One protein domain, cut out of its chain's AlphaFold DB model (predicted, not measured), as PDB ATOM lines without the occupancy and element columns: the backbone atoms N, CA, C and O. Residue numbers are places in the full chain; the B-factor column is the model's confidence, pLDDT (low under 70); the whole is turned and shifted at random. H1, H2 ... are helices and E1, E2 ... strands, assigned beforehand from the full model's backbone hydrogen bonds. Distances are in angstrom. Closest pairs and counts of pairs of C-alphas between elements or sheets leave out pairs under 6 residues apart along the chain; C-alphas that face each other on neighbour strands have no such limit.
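What this domain is: This is residues 617 to 673 of the 727 residues of an uncharacterized protein of Candidatus Melainabacteria bacterium (UniProt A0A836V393). A small three-stranded antiparallel sheet, E1, E2 and E3, makes one end of the model, and from it a thin tail with the short helices H1, H2 and H3 strung one after another runs away and makes much of the length. No named helix covers either face of the sheet, and the tail does not fold back on it; residues 617 to 624, before E1, hold no named element, and of them 617 to 619 are a helical run too short to bear a name. The printed part has 57 residues, with three named strands followed by three named helices, and the strand order across the sheet is E1, E2, E3. The class is mixed, helices and strands, and the whole is extended, with a radius of gyration of the C-alphas of 16.6 A and spans of 55 by 20 by 14 A.

Where its parts are: E1 is residues 625 to 628, 10.5 A long, and begins with C-alpha 625 at (-33.837, 2.281, 14.425). E2 is residues 634 to 638, 13.2 A long, and E3 is residues 644 to 648, 13.5 A long. H1, the longest helix, is residues 655 to 662, 10.5 A from first to last C-alpha, and begins with C-alpha 655 at (-40.174, -8.302, 35.430). H2 is residues 664 to 667, 5.6 A long. H3 is residues 670 to 673, 5.2 A long, and ends with C-alpha 673 at (-28.549, -5.048, 55.183).

How they stand to each other: E1, E2 and E3 form a meander, each strand the antiparallel neighbour of the one before. E2 is the inner strand, and E1 and E3 are edge strands. E1 and E2 are a hairpin, with 175 degrees between their directions; N 636 and O 627 are 2.8 A apart, within hydrogen-bond range. The C-alphas of residues 628 and 635 face each other at 4.4 A. E2 and E3 are a hairpin too, at 163 degrees, with N 635 and O 647 within hydrogen-bond range at 2.8 A. H1, H2 and H3 are not on the sheet. H1 and H2 are close but not clearly touching; their closest C-alphas, those of Lys 660 and Leu 667, are 7.1 A apart. H3 is apart from H2 and from H1. In H1 every O i to N i+4 pair is within hydrogen-bond range; H2 and H3 are too short for such a pair, and each has its one O i to N i+3 pair within range.

The domain as a whole: The two C-alphas farthest apart, those of Asn 641 and Glu 671, are 54.8 A from each other. The printed part has no cut. No link is long: the link from E3 to H1 is short, and the other links are tight. The mean pLDDT of the printed part is 78.1, and residues 655 to 656 and 664 to 673 are under 70.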
ATOM      1  N   THR A 617     -26.895  -1.788  18.809       82.62
ATOM      2  CA  THR A 617     -27.368  -1.005  17.653       82.62
ATOM      3  C   THR A 617     -26.267  -0.527  16.695       82.62
ATOM      4  O   THR A 617     -26.550   0.204  15.749       82.62
ATOM      5  N   SER A 618     -25.019  -0.958  16.892       77.94
ATOM      6  CA  SER A 618     -23.836  -0.555  16.110       77.94
ATOM      7  C   SER A 618     -23.855  -1.004  14.640       77.94
ATOM      8  O   SER A 618     -23.094  -0.478  13.833       77.94
ATOM      9  N   SER A 619     -24.722  -1.961  14.289       80.75
ATOM     10  CA  SER A 619     -24.889  -2.520  12.935       80.75
ATOM     11  C   SER A 619     -26.167  -2.050  12.211       80.75
ATOM     12  O   SER A 619     -26.575  -2.626  11.193       80.75
ATOM     13  N   LEU A 620     -26.808  -0.993  12.723       85.94
ATOM     14  CA  LEU A 620     -27.863  -0.266  12.014       85.94
ATOM     15  C   LEU A 620     -27.278   0.642  10.928       85.94
ATOM     16  O   LEU A 620     -26.182   1.184  11.063       85.94
ATOM     17  N   LYS A 621     -28.035   0.820   9.848       82.50
ATOM     18  CA  LYS A 621     -27.754   1.786   8.784       82.50
ATOM     19  C   LYS A 621     -28.394   3.132   9.117       82.50
ATOM     20  O   LYS A 621     -29.324   3.215   9.918       82.50
ATOM     21  N   GLU A 622     -27.929   4.184   8.456       76.69
ATOM     22  CA  GLU A 622     -28.523   5.518   8.565       76.69
ATOM     23  C   GLU A 622     -30.031   5.473   8.244       76.69
ATOM     24  O   GLU A 622     -30.447   4.938   7.216       76.69
ATOM     25  N   GLY A 623     -30.852   6.004   9.154       78.19
ATOM     26  CA  GLY A 623     -32.316   5.978   9.060       78.19
ATOM     27  C   GLY A 623     -32.998   4.714   9.605       78.19
ATOM     28  O   GLY A 623     -34.220   4.715   9.724       78.19
ATOM     29  N   GLU A 624     -32.264   3.661   9.977       87.50
ATOM     30  CA  GLU A 624     -32.832   2.519  10.709       87.50
ATOM     31  C   GLU A 624     -32.801   2.760  12.230       87.50
ATOM     32  O   GLU A 624     -31.864   3.356  12.761       87.50
ATOM     33  N   ALA A 625     -33.798   2.250  12.959       84.69
ATOM     34  CA  ALA A 625     -33.837   2.281  14.425       84.69
ATOM     35  C   ALA A 625     -34.327   0.940  14.989       84.69
ATOM     36  O   ALA A 625     -35.198   0.298  14.410       84.69
ATOM     37  N   PHE A 626     -33.794   0.515  16.136       90.31
ATOM     38  CA  PHE A 626     -34.121  -0.769  16.761       90.31
ATOM     39  C   PHE A 626     -34.547  -0.578  18.217       90.31
ATOM     40  O   PHE A 626     -33.910   0.160  18.967       90.31
ATOM     41  N   MET A 627     -35.611  -1.271  18.610       86.44
ATOM     42  CA  MET A 627     -36.092  -1.373  19.985       86.44
ATOM     43  C   MET A 627     -36.253  -2.850  20.341       86.44
ATOM     44  O   MET A 627     -36.826  -3.608  19.562       86.44
ATOM     45  N   PHE A 628     -35.802  -3.248  21.528       89.25
ATOM     46  CA  PHE A 628     -35.998  -4.595  22.060       89.25
ATOM     47  C   PHE A 628     -36.542  -4.532  23.487       89.25
ATOM     48  O   PHE A 628     -36.091  -3.723  24.298       89.25
ATOM     49  N   SER A 629     -37.521  -5.386  23.772       85.75
ATOM     50  CA  SER A 629     -38.155  -5.554  25.076       85.75
ATOM     51  C   SER A 629     -37.735  -6.897  25.673       85.75
ATOM     52  O   SER A 629     -38.165  -7.947  25.201       85.75
ATOM     53  N   GLU A 630     -36.917  -6.880  26.728       78.31
ATOM     54  CA  GLU A 630     -36.574  -8.095  27.493       78.31
ATOM     55  C   GLU A 630     -37.795  -8.690  28.220       78.31
ATOM     56  O   GLU A 630     -37.849  -9.895  28.458       78.31
ATOM     57  N   GLU A 631     -38.787  -7.855  28.545       78.31
ATOM     58  CA  GLU A 631     -39.999  -8.251  29.272       78.31
ATOM     59  C   GLU A 631     -40.998  -8.989  28.369       78.31
ATOM     60  O   GLU A 631     -41.547 -10.006  28.778       78.31
ATOM     61  N   SER A 632     -41.208  -8.531  27.126       78.25
ATOM     62  CA  SER A 632     -42.110  -9.195  26.161       78.25
ATOM     63  C   SER A 632     -41.398 -10.095  25.141       78.25
ATOM     64  O   SER A 632     -42.054 -10.846  24.420       78.25
ATOM     65  N   GLY A 633     -40.065 -10.046  25.064       81.81
ATOM     66  CA  GLY A 633     -39.265 -10.766  24.064       81.81
ATOM     67  C   GLY A 633     -39.374 -10.199  22.640       81.81
ATOM     68  O   GLY A 633     -38.882 -10.810  21.685       81.81
ATOM     69  N   GLU A 634     -40.030  -9.048  22.476       88.19
ATOM     70  CA  GLU A 634     -40.327  -8.423  21.187       88.19
ATOM     71  C   GLU A 634     -39.207  -7.490  20.724       88.19
ATOM     72  O   GLU A 634     -38.786  -6.582  21.444       88.19
ATOM     73  N   ALA A 635     -38.781  -7.666  19.474       88.25
ATOM     74  CA  ALA A 635     -37.948  -6.723  18.749       88.25
ATOM     75  C   ALA A 635     -38.778  -5.968  17.701       88.25
ATOM     76  O   ALA A 635     -39.561  -6.560  16.954       88.25
ATOM     77  N   THR A 636     -38.570  -4.655  17.629       89.44
ATOM     78  CA  THR A 636     -39.089  -3.778  16.577       89.44
ATOM     79  C   THR A 636     -37.923  -3.127  15.843       89.44
ATOM     80  O   THR A 636     -37.126  -2.420  16.456       89.44
ATOM     81  N   LEU A 637     -37.841  -3.335  14.529       87.44
ATOM     82  CA  LEU A 637     -36.911  -2.651  13.633       87.44
ATOM     83  C   LEU A 637     -37.699  -1.710  12.724       87.44
ATOM     84  O   LEU A 637     -38.541  -2.141  11.934       87.44
ATOM     85  N   PHE A 638     -37.407  -0.424  12.848       89.06
ATOM     86  CA  PHE A 638     -37.836   0.623  11.937       89.06
ATOM     87  C   PHE A 638     -36.801   0.704  10.814       89.06
ATOM     88  O   PHE A 638     -35.610   0.882  11.074       89.06
ATOM     89  N   MET A 639     -37.250   0.544   9.576       85.38
ATOM     90  CA  MET A 639     -36.426   0.639   8.375       85.38
ATOM     91  C   MET A 639     -36.457   2.076   7.831       85.38
ATOM     92  O   MET A 639     -37.476   2.758   7.928       85.38
ATOM     93  N   GLY A 640     -35.371   2.532   7.196       79.31
ATOM     94  CA  GLY A 640     -35.256   3.906   6.671       79.31
ATOM     95  C   GLY A 640     -36.230   4.281   5.538       79.31
ATOM     96  O   GLY A 640     -36.272   5.433   5.122       79.31
ATOM     97  N   ASN A 641     -37.024   3.327   5.043       81.44
ATOM     98  CA  ASN A 641     -38.142   3.537   4.116       81.44
ATOM     99  C   ASN A 641     -39.503   3.738   4.827       81.44
ATOM    100  O   ASN A 641     -40.518   3.890   4.153       81.44
ATOM    101  N   GLY A 642     -39.536   3.721   6.165       77.00
ATOM    102  CA  GLY A 642     -40.748   3.846   6.981       77.00
ATOM    103  C   GLY A 642     -41.429   2.520   7.347       77.00
ATOM    104  O   GLY A 642     -42.431   2.537   8.062       77.00
ATOM    105  N   GLU A 643     -40.912   1.370   6.904       84.75
ATOM    106  CA  GLU A 643     -41.468   0.063   7.272       84.75
ATOM    107  C   GLU A 643     -41.117  -0.311   8.722       84.75
ATOM    108  O   GLU A 643     -40.001  -0.088   9.193       84.75
ATOM    109  N   VAL A 644     -42.073  -0.909   9.442       87.81
ATOM    110  CA  VAL A 644     -41.920  -1.286  10.857       87.81
ATOM    111  C   VAL A 644     -42.078  -2.793  11.013       87.81
ATOM    112  O   VAL A 644     -43.186  -3.329  10.996       87.81
ATOM    113  N   ILE A 645     -40.955  -3.480  11.191       86.38
ATOM    114  CA  ILE A 645     -40.888  -4.929  11.370       86.38
ATOM    115  C   ILE A 645     -40.986  -5.236  12.864       86.38
ATOM    116  O   ILE A 645     -40.141  -4.787  13.634       86.38
ATOM    117  N   ARG A 646     -41.981  -6.027  13.281       87.62
ATOM    118  CA  ARG A 646     -42.131  -6.518  14.665       87.62
ATOM    119  C   ARG A 646     -42.064  -8.039  14.704       87.62
ATOM    120  O   ARG A 646     -42.797  -8.694  13.963       87.62
ATOM    121  N   ARG A 647     -41.199  -8.598  15.554       86.44
ATOM    122  CA  ARG A 647     -41.011 -10.049  15.730       86.44
ATOM    123  C   ARG A 647     -40.659 -10.378  17.180       86.44
ATOM    124  O   ARG A 647     -39.837  -9.700  17.790       86.44
ATOM    125  N   THR A 648     -41.238 -11.445  17.721       85.50
ATOM    126  CA  THR A 648     -40.850 -12.000  19.026       85.50
ATOM    127  C   THR A 648     -39.611 -12.872  18.834       85.50
ATOM    128  O   THR A 648     -39.688 -13.927  18.208       85.50
ATOM    129  N   ILE A 649     -38.455 -12.413  19.318       81.69
ATOM    130  CA  ILE A 649     -37.153 -13.064  19.079       81.69
ATOM    131  C   ILE A 649     -36.618 -13.828  20.292       81.69
ATOM    132  O   ILE A 649     -35.765 -14.705  20.130       81.69
ATOM    133  N   ALA A 650     -37.122 -13.511  21.484       79.25
ATOM    134  CA  ALA A 650     -36.754 -14.123  22.753       79.25
ATOM    135  C   ALA A 650     -38.006 -14.575  23.519       79.25
ATOM    136  O   ALA A 650     -39.123 -14.164  23.209       79.25
ATOM    137  N   ILE A 651     -37.818 -15.418  24.535       79.88
ATOM    138  CA  ILE A 651     -38.882 -15.766  25.481       79.88
ATOM    139  C   ILE A 651     -39.032 -14.600  26.466       79.88
ATOM    140  O   ILE A 651     -38.036 -14.158  27.042       79.88
ATOM    141  N   ALA A 652     -40.263 -14.119  26.647       73.62
ATOM    142  CA  ALA A 652     -40.626 -13.108  27.639       73.62
ATOM    143  C   ALA A 652     -40.154 -13.517  29.048       73.62
ATOM    144  O   ALA A 652     -40.480 -14.613  29.509       73.62
ATOM    145  N   ARG A 653     -39.389 -12.650  29.723       75.81
ATOM    146  CA  ARG A 653     -38.925 -12.867  31.105       75.81
ATOM    147  C   ARG A 653     -39.797 -12.110  32.095       75.81
ATOM    148  O   ARG A 653     -40.270 -11.013  31.804       75.81
ATOM    149  N   GLY A 654     -39.973 -12.662  33.293       74.81
ATOM    150  CA  GLY A 654     -40.708 -11.968  34.347       74.81
ATOM    151  C   GLY A 654     -39.992 -10.677  34.752       74.81
ATOM    152  O   GLY A 654     -38.777 -10.677  34.941       74.81
ATOM    153  N   HIS A 655     -40.733  -9.582  34.956       67.88
ATOM    154  CA  HIS A 655     -40.174  -8.302  35.430       67.88
ATOM    155  C   HIS A 655     -39.309  -8.474  36.699       67.88
ATOM    156  O   HIS A 655     -38.268  -7.838  36.846       67.88
ATOM    157  N   GLU A 656     -39.686  -9.390  37.597       69.44
ATOM    158  CA  GLU A 656     -38.902  -9.730  38.792       69.44
ATOM    159  C   GLU A 656     -37.555 -10.413  38.460       69.44
ATOM    160  O   GLU A 656     -36.564 -10.184  39.144       69.44
ATOM    161  N   GLU A 657     -37.481 -11.213  37.395       73.62
ATOM    162  CA  GLU A 657     -36.247 -11.866  36.925       73.62
ATOM    163  C   GLU A 657     -35.313 -10.864  36.235       73.62
ATOM    164  O   GLU A 657     -34.105 -10.863  36.474       73.62
ATOM    165  N   VAL A 658     -35.878  -9.957  35.431       73.31
ATOM    166  CA  VAL A 658     -35.141  -8.839  34.819       73.31
ATOM    167  C   VAL A 658     -34.591  -7.904  35.907       73.31
ATOM    168  O   VAL A 658     -33.437  -7.477  35.828       73.31
ATOM    169  N   ALA A 659     -35.360  -7.652  36.973       71.19
ATOM    170  CA  ALA A 659     -34.897  -6.911  38.146       71.19
ATOM    171  C   ALA A 659     -33.761  -7.642  38.890       71.19
ATOM    172  O   ALA A 659     -32.735  -7.018  39.160       71.19
ATOM    173  N   LYS A 660     -33.893  -8.956  39.148       75.69
ATOM    174  CA  LYS A 660     -32.840  -9.797  39.767       75.69
ATOM    175  C   LYS A 660     -31.513  -9.713  39.017       75.69
ATOM    176  O   LYS A 660     -30.473  -9.542  39.645       75.69
ATOM    177  N   LEU A 661     -31.553  -9.796  37.686       73.94
ATOM    178  CA  LEU A 661     -30.357  -9.753  36.839       73.94
ATOM    179  C   LEU A 661     -29.710  -8.360  36.777       73.94
ATOM    180  O   LEU A 661     -28.488  -8.263  36.709       73.94
ATOM    181  N   ARG A 662     -30.508  -7.284  36.778       73.50
ATOM    182  CA  ARG A 662     -30.000  -5.911  36.594       73.50
ATOM    183  C   ARG A 662     -29.642  -5.192  37.900       73.50
ATOM    184  O   ARG A 662     -28.819  -4.281  37.860       73.50
ATOM    185  N   ARG A 663     -30.271  -5.541  39.031       70.25
ATOM    186  CA  ARG A 663     -30.037  -4.943  40.363       70.25
ATOM    187  C   ARG A 663     -30.288  -5.959  41.494       70.25
ATOM    188  O   ARG A 663     -31.316  -5.858  42.168       70.25
ATOM    189  N   PRO A 664     -29.357  -6.898  41.752       66.81
ATOM    190  CA  PRO A 664     -29.485  -7.845  42.867       66.81
ATOM    191  C   PRO A 664     -29.653  -7.131  44.221       66.81
ATOM    192  O   PRO A 664     -30.438  -7.577  45.055       66.81
ATOM    193  N   ASP A 665     -29.005  -5.976  44.397       63.34
ATOM    194  CA  ASP A 665     -29.015  -5.163  45.623       63.34
ATOM    195  C   ASP A 665     -30.421  -4.751  46.097       63.34
ATOM    196  O   ASP A 665     -30.645  -4.594  47.294       63.34
ATOM    197  N   ILE A 666     -31.378  -4.579  45.173       65.56
ATOM    198  CA  ILE A 666     -32.757  -4.154  45.489       65.56
ATOM    199  C   ILE A 666     -33.582  -5.294  46.110       65.56
ATOM    200  O   ILE A 666     -34.615  -5.046  46.725       65.56
ATOM    201  N   LEU A 667     -33.128  -6.542  45.970       60.78
ATOM    202  CA  LEU A 667     -33.823  -7.736  46.456       60.78
ATOM    203  C   LEU A 667     -33.139  -8.375  47.671       60.78
ATOM    204  O   LEU A 667     -33.555  -9.442  48.119       60.78
ATOM    205  N   ILE A 668     -32.130  -7.708  48.238       65.12
ATOM    206  CA  ILE A 668     -31.614  -8.024  49.570       65.12
ATOM    207  C   ILE A 668     -32.636  -7.498  50.594       65.12
ATOM    208  O   ILE A 668     -32.886  -6.291  50.615       65.12
ATOM    209  N   PRO A 669     -33.229  -8.346  51.459       69.88
ATOM    210  CA  PRO A 669     -34.138  -7.884  52.504       69.88
ATOM    211  C   PRO A 669     -33.470  -6.848  53.415       69.88
ATOM    212  O   PRO A 669     -32.301  -7.004  53.777       69.88
ATOM    213  N   GLU A 670     -34.216  -5.828  53.851       62.16
ATOM    214  CA  GLU A 670     -33.685  -4.756  54.714       62.16
ATOM    215  C   GLU A 670     -33.043  -5.311  56.000       62.16
ATOM    216  O   GLU A 670     -32.022  -4.800  56.460       62.16
ATOM    217  N   GLU A 671     -33.570  -6.422  56.525       63.69
ATOM    218  CA  GLU A 671     -33.010  -7.168  57.660       63.69
ATOM    219  C   GLU A 671     -31.579  -7.671  57.409       63.69
ATOM    220  O   GLU A 671     -30.745  -7.633  58.311       63.69
ATOM    221  N   LEU A 672     -31.256  -8.118  56.192       65.38
ATOM    222  CA  LEU A 672     -29.916  -8.592  55.833       65.38
ATOM    223  C   LEU A 672     -28.919  -7.431  55.745       65.38
ATOM    224  O   LEU A 672     -27.799  -7.550  56.239       65.38
ATOM    225  N   ILE A 673     -29.347  -6.285  55.207       65.56
ATOM    226  CA  ILE A 673     -28.549  -5.048  55.183       65.56
ATOM    227  C   ILE A 673     -28.305  -4.552  56.619       65.56
ATOM    228  O   ILE A 673     -27.175  -4.221  56.983       65.56
TER     229      ILE A 673